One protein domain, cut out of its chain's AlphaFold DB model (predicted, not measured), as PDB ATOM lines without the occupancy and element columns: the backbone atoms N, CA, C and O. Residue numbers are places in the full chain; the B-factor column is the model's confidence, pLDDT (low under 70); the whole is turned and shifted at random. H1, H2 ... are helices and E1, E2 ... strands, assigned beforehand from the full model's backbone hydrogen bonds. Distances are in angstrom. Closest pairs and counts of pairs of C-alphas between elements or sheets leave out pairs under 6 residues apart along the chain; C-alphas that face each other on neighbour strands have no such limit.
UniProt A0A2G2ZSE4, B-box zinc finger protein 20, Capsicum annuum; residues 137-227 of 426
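AT A GLANCE: This is residues 137 to 227 of the 426 residues of the protein "B-box zinc finger protein 20" of Capsicum annuum (UniProt A0A2G2ZSE4). Two small lobes sit end to end along the longest axis: the first holds H1 with the short strands E1 and E2, and the second is a small three-stranded sheet, E4, E3 and E5, with H2 packed over one face and the short H3 beyond the end of H2. The long link of residues 168 to 188 joins the lobes, and residues 225 to 226 fold back to pair with residues 218 to 219 of E5. The printed part has 91 residues, with three named helices and five named strands in the order E1 H1 E2 E3 E4 H2 H3 E5; the sheet, order E4 - E3 - E5, is antiparallel. The class is mixed, helices and strands, with 37 residues, under half, in named elements. The whole is compact, with a radius of gyration of the C-alphas of 14.1 A, yet elongated in outline, spanning 42 by 24 by 22 A.

IN THESE COORDINATES: E1 is residues 143 to 145, 6.1 A long, beginning at C-alpha 143 at (208.580, 205.826, 239.417). H1, residues 147 to 156, is the longest helix at 13.9 A. E2, residues 165 to 167, measures 6.9 A. E3, residues 189 to 191, measures 6.6 A, and E4, residues 196 to 198, 6.2 A. H2, residues 200 to 207, is 10.4 A long, beginning at C-alpha 200 at (216.857, 200.644, 259.769). H3, residues 211 to 214, measures 5.0 A. E5, residues 218 to 220, measures 7.0 A and ends at C-alpha 220 at (211.613, 196.703, 251.663).

HOW THE PARTS SIT: E3 is the inner strand of the sheet. E3 and E4 form a hairpin, antiparallel at 148 degrees, with N 198 and O 189 within hydrogen-bond range at 2.7 A. E3 and E5 are antiparallel at 151 degrees, with N 190 and O 219 at 2.7 A. H2 is on the sheet at a height of 8.7 A, over E3 and along the strands, at 15 degrees to E3 on the local plane; the closest C-alphas of E3 and H2 are those of Leu 189 and Arg 200, 7.3 A apart. E4, H2 H3 and E5 form a split strand-helix-strand unit, two strands running the same way with E3 between them, and its crossover is right-handed. H2 and H3 only just touch, only at the corner, with 3 pairs of C-alphas within 8 A; the closest are those of His 207 and Gln 214, 4.7 A apart. H3 and H1 are not on the sheet. E1 and E2 pair with no named strand but are near each other, with 6 pairs of C-alphas within 10 A. E1 and H1 meet only through their link, and H1 and E2 are apart. In H1 and H2 every O i to N i+4 pair is within hydrogen-bond range; H3 is too short for such a pair.

THE WHOLE: The C-alphas farthest apart, of Lys 158 and Glu 211, are 42.5 A apart. The printed part has no cut. The link from E2 to E3, 21 residues, is long. The mean pLDDT of the printed part is 76.1; it is under 70 at residues 168 to 176, 217, 219 and 221 to 227.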
ATOM      1  N   PHE A 137     212.738 200.385 239.599       82.94
ATOM      2  CA  PHE A 137     212.448 201.674 240.217       82.94
ATOM      3  C   PHE A 137     213.498 202.687 239.777       82.94
ATOM      4  O   PHE A 137     214.700 202.450 239.949       82.94
ATOM      5  N   CYS A 138     213.050 203.799 239.203       84.44
ATOM      6  CA  CYS A 138     213.903 204.928 238.868       84.44
ATOM      7  C   CYS A 138     213.859 205.954 240.004       84.44
ATOM      8  O   CYS A 138     212.789 206.455 240.339       84.44
ATOM      9  N   VAL A 139     215.022 206.305 240.562       78.06
ATOM     10  CA  VAL A 139     215.105 207.307 241.641       78.06
ATOM     11  C   VAL A 139     214.824 208.713 241.133       78.06
ATOM     12  O   VAL A 139     214.119 209.466 241.786       78.06
ATOM     13  N   ALA A 140     215.364 209.069 239.967       79.62
ATOM     14  CA  ALA A 140     215.228 210.421 239.430       79.62
ATOM     15  C   ALA A 140     213.783 210.756 239.029       79.62
ATOM     16  O   ALA A 140     213.378 211.908 239.131       79.62
ATOM     17  N   ASP A 141     213.023 209.748 238.597       81.19
ATOM     18  CA  ASP A 141     211.625 209.894 238.183       81.19
ATOM     19  C   ASP A 141     210.639 209.471 239.287       81.19
ATOM     20  O   ASP A 141     209.431 209.557 239.086       81.19
ATOM     21  N   GLU A 142     211.145 208.992 240.431       79.56
ATOM     22  CA  GLU A 142     210.365 208.459 241.560       79.56
ATOM     23  C   GLU A 142     209.279 207.451 241.134       79.56
ATOM     24  O   GLU A 142     208.193 207.404 241.712       79.56
ATOM     25  N   ALA A 143     209.570 206.646 240.107       82.62
ATOM     26  CA  ALA A 143     208.580 205.826 239.417       82.62
ATOM     27  C   ALA A 143     208.995 204.352 239.331       82.62
ATOM     28  O   ALA A 143     210.127 204.009 238.968       82.62
ATOM     29  N   ALA A 144     208.034 203.471 239.604       86.88
ATOM     30  CA  ALA A 144     208.116 202.041 239.368       86.88
ATOM     31  C   ALA A 144     207.714 201.736 237.913       86.88
ATOM     32  O   ALA A 144     206.570 201.911 237.484       86.88
ATOM     33  N   LEU A 145     208.672 201.269 237.119       87.69
ATOM     34  CA  LEU A 145     208.532 201.046 235.687       87.69
ATOM     35  C   LEU A 145     208.553 199.549 235.365       87.69
ATOM     36  O   LEU A 145     209.397 198.791 235.845       87.69
ATOM     37  N   CYS A 146     207.628 199.104 234.512       89.88
ATOM     38  CA  CYS A 146     207.779 197.813 233.842       89.88
ATOM     39  C   CYS A 146     208.891 197.916 232.796       89.88
ATOM     40  O   CYS A 146     209.162 199.003 232.286       89.88
ATOM     41  N   ASN A 147     209.468 196.786 232.396       89.00
ATOM     42  CA  ASN A 147     210.553 196.734 231.412       89.00
ATOM     43  C   ASN A 147     210.284 197.558 230.131       89.00
ATOM     44  O   ASN A 147     211.164 198.241 229.615       89.00
ATOM     45  N   THR A 148     209.042 197.546 229.630       91.94
ATOM     46  CA  THR A 148     208.681 198.313 228.424       91.94
ATOM     47  C   THR A 148     208.643 199.824 228.659       91.94
ATOM     48  O   THR A 148     209.089 200.590 227.805       91.94
ATOM     49  N   CYS A 149     208.133 200.265 229.811       91.25
ATOM     50  CA  CYS A 149     208.088 201.676 230.180       91.25
ATOM     51  C   CYS A 149     209.475 202.189 230.574       91.25
ATOM     52  O   CYS A 149     209.818 203.298 230.189       91.25
ATOM     53  N   ASP A 150     210.289 201.362 231.236       90.44
ATOM     54  CA  ASP A 150     211.691 201.658 231.545       90.44
ATOM     55  C   ASP A 150     212.470 201.974 230.266       90.44
ATOM     56  O   ASP A 150     213.044 203.053 230.137       90.44
ATOM     57  N   HIS A 151     212.390 201.094 229.263       90.88
ATOM     58  CA  HIS A 151     213.079 201.330 228.000       90.88
ATOM     59  C   HIS A 151     212.595 202.619 227.317       90.88
ATOM     60  O   HIS A 151     213.400 203.391 226.805       90.88
ATOM     61  N   ARG A 152     211.284 202.892 227.324       90.56
ATOM     62  CA  ARG A 152     210.732 204.121 226.726       90.56
ATOM     63  C   ARG A 152     211.217 205.382 227.434       90.56
ATOM     64  O   ARG A 152     211.559 206.337 226.751       90.56
ATOM     65  N   VAL A 153     211.266 205.388 228.764       88.62
ATOM     66  CA  VAL A 153     211.695 206.555 229.551       88.62
ATOM     67  C   VAL A 153     213.211 206.748 229.446       88.62
ATOM     68  O   VAL A 153     213.679 207.832 229.103       88.62
ATOM     69  N   HIS A 154     213.994 205.687 229.640       89.69
ATOM     70  CA  HIS A 154     215.450 205.786 229.771       89.69
ATOM     71  C   HIS A 154     216.220 205.742 228.448       89.69
ATOM     72  O   HIS A 154     217.382 206.149 228.417       89.69
ATOM     73  N   HIS A 155     215.593 205.321 227.343       88.19
ATOM     74  CA  HIS A 155     216.180 205.450 226.003       88.19
ATOM     75  C   HIS A 155     215.654 206.658 225.215       88.19
ATOM     76  O   HIS A 155     216.206 206.959 224.158       88.19
ATOM     77  N   ALA A 156     214.642 207.384 225.709       86.19
ATOM     78  CA  ALA A 156     214.136 208.579 225.025       86.19
ATOM     79  C   ALA A 156     215.153 209.732 224.999       86.19
ATOM     80  O   ALA A 156     215.181 210.506 224.045       86.19
ATOM     81  N   ASN A 157     215.994 209.866 226.031       87.62
ATOM     82  CA  ASN A 157     217.013 210.912 226.093       87.62
ATOM     83  C   ASN A 157     218.271 210.434 226.838       87.62
ATOM     84  O   ASN A 157     218.201 209.699 227.821       87.62
ATOM     85  N   LYS A 158     219.436 210.932 226.416       85.12
ATOM     86  CA  LYS A 158     220.750 210.686 227.026       85.12
ATOM     87  C   LYS A 158     220.855 211.188 228.475       85.12
ATOM     88  O   LYS A 158     221.723 210.721 229.206       85.12
ATOM     89  N   LEU A 159     219.996 212.126 228.888       86.31
ATOM     90  CA  LEU A 159     219.844 212.533 230.292       86.31
ATOM     91  C   LEU A 159     219.112 211.458 231.109       86.31
ATOM     92  O   LEU A 159     219.633 211.022 232.130       86.31
ATOM     93  N   ALA A 160     217.981 210.962 230.601       82.50
ATOM     94  CA  ALA A 160     217.189 209.919 231.251       82.50
ATOM     95  C   ALA A 160     217.947 208.588 231.360       82.50
ATOM     96  O   ALA A 160     217.835 207.885 232.360       82.50
ATOM     97  N   GLY A 161     218.799 208.264 230.385       83.44
ATOM     98  CA  GLY A 161     219.655 207.076 230.443       83.44
ATOM     99  C   GLY A 161     220.674 207.076 231.593       83.44
ATOM    100  O   GLY A 161     221.209 206.020 231.926       83.44
ATOM    101  N   LYS A 162     220.937 208.235 232.217       85.62
ATOM    102  CA  LYS A 162     221.805 208.355 233.402       85.62
ATOM    103  C   LYS A 162     221.058 208.183 234.721       85.62
ATOM    104  O   LYS A 162     221.706 208.155 235.764       85.62
ATOM    105  N   HIS A 163     219.728 208.116 234.697       85.25
ATOM    106  CA  HIS A 163     218.952 207.940 235.914       85.25
ATOM    107  C   HIS A 163     219.344 206.626 236.592       85.25
ATOM    108  O   HIS A 163     219.536 205.591 235.944       85.25
ATOM    109  N   GLN A 164     219.486 206.677 237.913       78.25
ATOM    110  CA  GLN A 164     219.791 205.496 238.700       78.25
ATOM    111  C   GLN A 164     218.545 204.612 238.786       78.25
ATOM    112  O   GLN A 164     217.483 205.059 239.225       78.25
ATOM    113  N   ARG A 165     218.697 203.360 238.348       82.06
ATOM    114  CA  ARG A 165     217.630 202.361 238.270       82.06
ATOM    115  C   ARG A 165     217.979 201.155 239.126       82.06
ATOM    116  O   ARG A 165     219.108 200.666 239.060       82.06
ATOM    117  N   PHE A 166     217.006 200.651 239.873       75.19
ATOM    118  CA  PHE A 166     217.157 199.458 240.704       75.19
ATOM    119  C   PHE A 166     216.150 198.388 240.304       75.19
ATOM    120  O   PHE A 166     214.981 198.690 240.087       75.19
ATOM    121  N   SER A 167     216.604 197.136 240.217       76.06
ATOM    122  CA  SER A 167     215.724 195.992 239.964       76.06
ATOM    123  C   SER A 167     214.950 195.626 241.229       76.06
ATOM    124  O   SER A 167     215.552 195.383 242.277       76.06
ATOM    125  N   LEU A 168     213.625 195.549 241.114       69.81
ATOM    126  CA  LEU A 168     212.720 195.162 242.200       69.81
ATOM    127  C   LEU A 168     212.630 193.636 242.370       69.81
ATOM    128  O   LEU A 168     212.277 193.161 243.445       69.81
ATOM    129  N   LEU A 169     212.973 192.861 241.333       61.19
ATOM    130  CA  LEU A 169     212.833 191.398 241.322       61.19
ATOM    131  C   LEU A 169     214.049 190.661 241.900       61.19
ATOM    132  O   LEU A 169     213.912 189.542 242.389       61.19
ATOM    133  N   GLN A 170     215.241 191.264 241.852       53.72
ATOM    134  CA  GLN A 170     216.458 190.623 242.351       53.72
ATOM    135  C   GLN A 170     217.539 191.669 242.665       53.72
ATOM    136  O   GLN A 170     218.284 192.078 241.768       53.72
ATOM    137  N   PRO A 171     217.654 192.142 243.919       50.69
ATOM    138  CA  PRO A 171     218.713 193.070 244.277       50.69
ATOM    139  C   PRO A 171     220.051 192.328 244.286       50.69
ATOM    140  O   PRO A 171     220.345 191.530 245.177       50.69
ATOM    141  N   SER A 172     220.890 192.594 243.288       47.97
ATOM    142  CA  SER A 172     222.295 192.194 243.332       47.97
ATOM    143  C   SER A 172     222.972 192.895 244.513       47.97
ATOM    144  O   SER A 172     222.845 194.109 244.680       47.97
ATOM    145  N   ALA A 173     223.731 192.153 245.326       53.34
ATOM    146  CA  ALA A 173     224.379 192.653 246.546       53.34
ATOM    147  C   ALA A 173     225.330 193.856 246.325       53.34
ATOM    148  O   ALA A 173     225.743 194.500 247.291       53.34
ATOM    149  N   LYS A 174     225.666 194.177 245.065       54.47
ATOM    150  CA  LYS A 174     226.493 195.324 244.655       54.47
ATOM    151  C   LYS A 174     225.712 196.626 244.402       54.47
ATOM    152  O   LYS A 174     226.349 197.654 244.205       54.47
ATOM    153  N   GLN A 175     224.376 196.617 244.409       57.28
ATOM    154  CA  GLN A 175     223.538 197.773 244.033       57.28
ATOM    155  C   GLN A 175     222.544 198.196 245.129       57.28
ATOM    156  O   GLN A 175     221.460 198.681 244.826       57.28
ATOM    157  N   VAL A 176     222.875 198.011 246.408       62.94
ATOM    158  CA  VAL A 176     222.022 198.521 247.495       62.94
ATOM    159  C   VAL A 176     222.337 200.006 247.712       62.94
ATOM    160  O   VAL A 176     223.485 200.314 248.045       62.94
ATOM    161  N   PRO A 177     221.375 200.927 247.521       70.56
ATOM    162  CA  PRO A 177     221.619 202.350 247.717       70.56
ATOM    163  C   PRO A 177     221.902 202.691 249.183       70.56
ATOM    164  O   PRO A 177     221.565 201.938 250.100       70.56
ATOM    165  N   LEU A 178     222.551 203.831 249.407       81.69
ATOM    166  CA  LEU A 178     222.760 204.385 250.744       81.69
ATOM    167  C   LEU A 178     221.481 205.083 251.212       81.69
ATOM    168  O   LEU A 178     220.639 205.469 250.412       81.69
ATOM    169  N   CYS A 179     221.310 205.190 252.522       82.44
ATOM    170  CA  CYS A 179     220.168 205.864 253.123       82.44
ATOM    171  C   CYS A 179     220.178 207.357 252.792       82.44
ATOM    172  O   CYS A 179     221.178 208.016 253.055       82.44
ATOM    173  N   ASP A 180     219.044 207.904 252.354       81.50
ATOM    174  CA  ASP A 180     218.923 209.318 251.958       81.50
ATOM    175  C   ASP A 180     219.241 210.301 253.093       81.50
ATOM    176  O   ASP A 180     219.624 211.444 252.859       81.50
ATOM    177  N   ILE A 181     219.105 209.843 254.338       84.38
ATOM    178  CA  ILE A 181     219.222 210.685 255.530       84.38
ATOM    179  C   ILE A 181     220.629 210.682 256.093       84.38
ATOM    180  O   ILE A 181     221.199 211.737 256.332       84.38
ATOM    181  N   CYS A 182     221.178 209.496 256.357       82.12
ATOM    182  CA  CYS A 182     222.513 209.399 256.946       82.12
ATOM    183  C   CYS A 182     223.615 209.256 255.903       82.12
ATOM    184  O   CYS A 182     224.764 209.458 256.255       82.12
ATOM    185  N   GLN A 183     223.297 208.863 254.665       82.25
ATOM    186  CA  GLN A 183     224.225 208.639 253.544       82.25
ATOM    187  C   GLN A 183     225.409 207.690 253.816       82.25
ATOM    188  O   GLN A 183     226.190 207.411 252.920       82.25
ATOM    189  N   GLU A 184     225.517 207.123 255.014       75.50
ATOM    190  CA  GLU A 184     226.621 206.252 255.426       75.50
ATOM    191  C   GLU A 184     226.223 204.772 255.420       75.50
ATOM    192  O   GLU A 184     227.035 203.888 255.148       75.50
ATOM    193  N   ARG A 185     224.954 204.476 255.722       78.25
ATOM    194  CA  ARG A 185     224.447 203.104 255.861       78.25
ATOM    195  C   ARG A 185     223.629 202.688 254.659       78.25
ATOM    196  O   ARG A 185     222.901 203.494 254.086       78.25
ATOM    197  N   ARG A 186     223.679 201.395 254.340       77.38
ATOM    198  CA  ARG A 186     222.835 200.784 253.307       77.38
ATOM    199  C   ARG A 186     221.355 200.982 253.649       77.38
ATOM    200  O   ARG A 186     220.930 200.713 254.777       77.38
ATOM    201  N   ALA A 187     220.593 201.471 252.680       76.69
ATOM    202  CA  ALA A 187     219.149 201.557 252.757       76.69
ATOM    203  C   ALA A 187     218.544 200.180 252.500       76.69
ATOM    204  O   ALA A 187     219.025 199.419 251.664       76.69
ATOM    205  N   PHE A 188     217.474 199.865 253.219       74.06
ATOM    206  CA  PHE A 188     216.729 198.619 253.025       74.06
ATOM    207  C   PHE A 188     215.229 198.861 252.916       74.06
ATOM    208  O   PHE A 188     214.507 197.959 252.500       74.06
ATOM    209  N   LEU A 189     214.769 200.060 253.280       76.94
ATOM    210  CA  LEU A 189     213.367 200.423 253.390       76.94
ATOM    211  C   LEU A 189     213.062 201.599 252.467       76.94
ATOM    212  O   LEU A 189     213.862 202.516 252.393       76.94
ATOM    213  N   PHE A 190     211.911 201.594 251.814       80.00
ATOM    214  CA  PHE A 190     211.333 202.697 251.065       80.00
ATOM    215  C   PHE A 190     210.058 203.151 251.775       80.00
ATOM    216  O   PHE A 190     209.161 202.341 252.024       80.00
ATOM    217  N   CYS A 191     209.980 204.430 252.118       81.56
ATOM    218  CA  CYS A 191     208.759 205.056 252.605       81.56
ATOM    219  C   CYS A 191     208.041 205.725 251.434       81.56
ATOM    220  O   CYS A 191     208.599 206.618 250.803       81.56
ATOM    221  N   GLN A 192     206.800 205.323 251.158       72.50
ATOM    222  CA  GLN A 192     206.031 205.875 250.040       72.50
ATOM    223  C   GLN A 192     205.616 207.331 250.275       72.50
ATOM    224  O   GLN A 192     205.635 208.131 249.344       72.50
ATOM    225  N   GLN A 193     205.229 207.678 251.502       80.69
ATOM    226  CA  GLN A 193     204.766 209.020 251.861       80.69
ATOM    227  C   GLN A 193     205.924 210.019 251.882       80.69
ATOM    228  O   GLN A 193     205.771 211.126 251.378       80.69
ATOM    229  N   ASP A 194     207.077 209.608 252.413       76.94
ATOM    230  CA  ASP A 194     208.268 210.461 252.499       76.94
ATOM    231  C   ASP A 194     209.145 210.380 251.242       76.94
ATOM    232  O   ASP A 194     210.132 211.102 251.141       76.94
ATOM    233  N   ARG A 195     208.803 209.485 250.302       74.06
ATOM    234  CA  ARG A 195     209.548 209.196 249.065       74.06
ATOM    235  C   ARG A 195     211.050 209.014 249.294       74.06
ATOM    236  O   ARG A 195     211.869 209.438 248.490       74.06
ATOM    237  N   ALA A 196     211.398 208.370 250.403       80.56
ATOM    238  CA  ALA A 196     212.772 208.253 250.866       80.56
ATOM    239  C   ALA A 196     213.157 206.797 251.113       80.56
ATOM    240  O   ALA A 196     212.355 205.991 251.610       80.56
ATOM    241  N   ILE A 197     214.413 206.475 250.820       81.62
ATOM    242  CA  ILE A 197     215.036 205.196 251.125       81.62
ATOM    243  C   ILE A 197     215.853 205.288 252.420       81.62
ATOM    244  O   ILE A 197     216.799 206.062 252.581       81.62
ATOM    245  N   LEU A 198     215.471 204.482 253.404       81.62
ATOM    246  CA  LEU A 198     215.961 204.563 254.770       81.62
ATOM    247  C   LEU A 198     216.751 203.312 255.159       81.62
ATOM    248  O   LEU A 198     216.414 202.174 254.814       81.62
ATOM    249  N   CYS A 199     217.812 203.525 255.937       81.12
ATOM    250  CA  CYS A 199     218.390 202.473 256.765       81.12
ATOM    251  C   CYS A 199     217.490 202.224 257.981       81.12
ATOM    252  O   CYS A 199     216.642 203.047 258.338       81.12
ATOM    253  N   ARG A 200     217.695 201.089 258.650       80.38
ATOM    254  CA  ARG A 200     216.857 200.644 259.769       80.38
ATOM    255  C   ARG A 200     216.781 201.662 260.908       80.38
ATOM    256  O   ARG A 200     215.734 201.830 261.522       80.38
ATOM    257  N   GLU A 201     217.877 202.333 261.220       76.31
ATOM    258  CA  GLU A 201     217.923 203.242 262.363       76.31
ATOM    259  C   GLU A 201     217.307 204.608 262.038       76.31
ATOM    260  O   GLU A 201     216.694 205.226 262.912       76.31
ATOM    261  N   CYS A 202     217.421 205.062 260.785       80.75
ATOM    262  CA  CYS A 202     216.719 206.256 260.312       80.75
ATOM    263  C   CYS A 202     215.211 205.994 260.186       80.75
ATOM    264  O   CYS A 202     214.425 206.845 260.590       80.75
ATOM    265  N   ASP A 203     214.806 204.801 259.731       84.25
ATOM    266  CA  ASP A 203     213.397 204.384 259.702       84.25
ATOM    267  C   ASP A 203     212.757 204.458 261.088       84.25
ATOM    268  O   ASP A 203     211.730 205.111 261.258       84.25
ATOM    269  N   VAL A 204     213.380 203.840 262.094       79.06
ATOM    270  CA  VAL A 204     212.843 203.857 263.460       79.06
ATOM    271  C   VAL A 204     212.788 205.281 264.003       79.06
ATOM    272  O   VAL A 204     211.813 205.638 264.653       79.06
ATOM    273  N   SER A 205     213.800 206.104 263.734       83.06
ATOM    274  CA  SER A 205     213.814 207.492 264.205       83.06
ATOM    275  C   SER A 205     212.660 208.318 263.626       83.06
ATOM    276  O   SER A 205     212.085 209.129 264.343       83.06
ATOM    277  N   ILE A 206     212.267 208.079 262.373       80.06
ATOM    278  CA  ILE A 206     211.220 208.854 261.685       80.06
ATOM    279  C   ILE A 206     209.836 208.286 261.940       80.06
ATOM    280  O   ILE A 206     208.929 208.994 262.377       80.06
ATOM    281  N   HIS A 207     209.675 206.989 261.714       78.88
ATOM    282  CA  HIS A 207     208.383 206.325 261.779       78.88
ATOM    283  C   HIS A 207     208.005 205.904 263.193       78.88
ATOM    284  O   HIS A 207     206.957 205.304 263.370       78.88
ATOM    285  N   LYS A 208     208.823 206.193 264.212       81.06
ATOM    286  CA  LYS A 208     208.422 206.093 265.624       81.06
ATOM    287  C   LYS A 208     208.177 207.456 266.267       81.06
ATOM    288  O   LYS A 208     207.507 207.498 267.293       81.06
ATOM    289  N   ALA A 209     208.695 208.541 265.686       77.81
ATOM    290  CA  ALA A 209     208.586 209.876 266.264       77.81
ATOM    291  C   ALA A 209     207.128 210.336 266.395       77.81
ATOM    292  O   ALA A 209     206.755 210.835 267.451       77.81
ATOM    293  N   ASN A 210     206.304 210.115 265.362       75.62
ATOM    294  CA  ASN A 210     204.940 210.635 265.297       75.62
ATOM    295  C   ASN A 210     203.937 209.553 264.863       75.62
ATOM    296  O   ASN A 210     204.249 208.680 264.056       75.62
ATOM    297  N   GLU A 211     202.693 209.630 265.347       76.19
ATOM    298  CA  GLU A 211     201.621 208.698 264.948       76.19
ATOM    299  C   GLU A 211     201.290 208.800 263.447       76.19
ATOM    300  O   GLU A 211     200.935 207.816 262.802       76.19
ATOM    301  N   HIS A 212     201.458 209.990 262.867       75.25
ATOM    302  CA  HIS A 212     201.285 210.212 261.434       75.25
ATOM    303  C   HIS A 212     202.305 209.417 260.611       75.25
ATOM    304  O   HIS A 212     201.934 208.706 259.680       75.25
ATOM    305  N   THR A 213     203.583 209.475 260.995       78.56
ATOM    306  CA  THR A 213     204.657 208.768 260.290       78.56
ATOM    307  C   THR A 213     204.589 207.260 260.538       78.56
ATOM    308  O   THR A 213     204.893 206.472 259.654       78.56
ATOM    309  N   GLN A 214     204.061 206.804 261.677       75.00
ATOM    310  CA  GLN A 214     203.785 205.373 261.900       75.00
ATOM    311  C   GLN A 214     202.821 204.762 260.870       75.00
ATOM    312  O   GLN A 214     202.908 203.564 260.589       75.00
ATOM    313  N   LYS A 215     201.911 205.572 260.311       75.12
ATOM    314  CA  LYS A 215     200.924 205.153 259.301       75.12
ATOM    315  C   LYS A 215     201.472 205.195 257.875       75.12
ATOM    316  O   LYS A 215     200.743 204.869 256.941       75.12
ATOM    317  N   HIS A 216     202.729 205.590 257.688       79.25
ATOM    318  CA  HIS A 216     203.344 205.568 256.372       79.25
ATOM    319  C   HIS A 216     203.486 204.121 255.871       79.25
ATOM    320  O   HIS A 216     203.818 203.194 256.619       79.25
ATOM    321  N   ASN A 217     203.228 203.932 254.582       66.44
ATOM    322  CA  ASN A 217     203.429 202.688 253.869       66.44
ATOM    323  C   ASN A 217     204.926 202.512 253.634       66.44
ATOM    324  O   ASN A 217     205.561 203.265 252.888       66.44
ATOM    325  N   ARG A 218     205.479 201.498 254.295       76.94
ATOM    326  CA  ARG A 218     206.903 201.183 254.271       76.94
ATOM    327  C   ARG A 218     207.122 199.845 253.599       76.94
ATOM    328  O   ARG A 218     206.457 198.855 253.910       76.94
ATOM    329  N   PHE A 219     208.082 199.815 252.697       66.75
ATOM    330  CA  PHE A 219     208.383 198.670 251.856       66.75
ATOM    331  C   PHE A 219     209.855 198.326 252.006       66.75
ATOM    332  O   PHE A 219     210.674 199.216 252.179       66.75
ATOM    333  N   LEU A 220     210.227 197.055 251.939       70.38
ATOM    334  CA  LEU A 220     211.613 196.703 251.663       70.38
ATOM    335  C   LEU A 220     211.933 197.081 250.214       70.38
ATOM    336  O   LEU A 220     211.061 197.004 249.353       70.38
ATOM    337  N   LEU A 221     213.186 197.428 249.921       63.91
ATOM    338  CA  LEU A 221     213.639 197.712 248.548       63.91
ATOM    339  C   LEU A 221     213.480 196.515 247.586       63.91
ATOM    340  O   LEU A 221     213.506 196.690 246.376       63.91
ATOM    341  N   THR A 222     213.260 195.311 248.119       54.78
ATOM    342  CA  THR A 222     212.820 194.105 247.392       54.78
ATOM    343  C   THR A 222     211.334 194.115 247.007       54.78
ATOM    344  O   THR A 222     210.822 193.122 246.502       54.78
ATOM    345  N   GLY A 223     210.607 195.187 247.316       51.16
ATOM    346  CA  GLY A 223     209.178 195.331 247.060       51.16
ATOM    347  C   GLY A 223     208.243 194.590 248.011       51.16
ATOM    348  O   GLY A 223     207.060 194.438 247.730       51.16
ATOM    349  N   VAL A 224     208.725 194.152 249.174       46.44
ATOM    350  CA  VAL A 224     207.854 193.552 250.195       46.44
ATOM    351  C   VAL A 224     207.277 194.629 251.114       46.44
ATOM    352  O   VAL A 224     208.025 195.383 251.730       46.44
ATOM    353  N   THR A 225     205.956 194.668 251.285       40.12
ATOM    354  CA  THR A 225     205.287 195.542 252.262       40.12
ATOM    355  C   THR A 225     205.621 195.127 253.699       40.12
ATOM    356  O   THR A 225     205.397 193.974 254.076       40.12
ATOM    357  N   ILE A 226     206.051 196.062 254.545       44.94
ATOM    358  CA  ILE A 226     206.037 195.873 256.001       44.94
ATOM    359  C   ILE A 226     204.720 196.466 256.494       44.94
ATOM    360  O   ILE A 226     204.635 197.649 256.811       44.94
ATOM    361  N   SER A 227     203.660 195.654 256.504       40.00
ATOM    362  CA  SER A 227     202.387 196.111 257.060       40.00
ATOM    363  C   SER A 227     202.529 196.287 258.572       40.00
ATOM    364  O   SER A 227     202.937 195.371 259.287       40.00
TER     365      SER A 227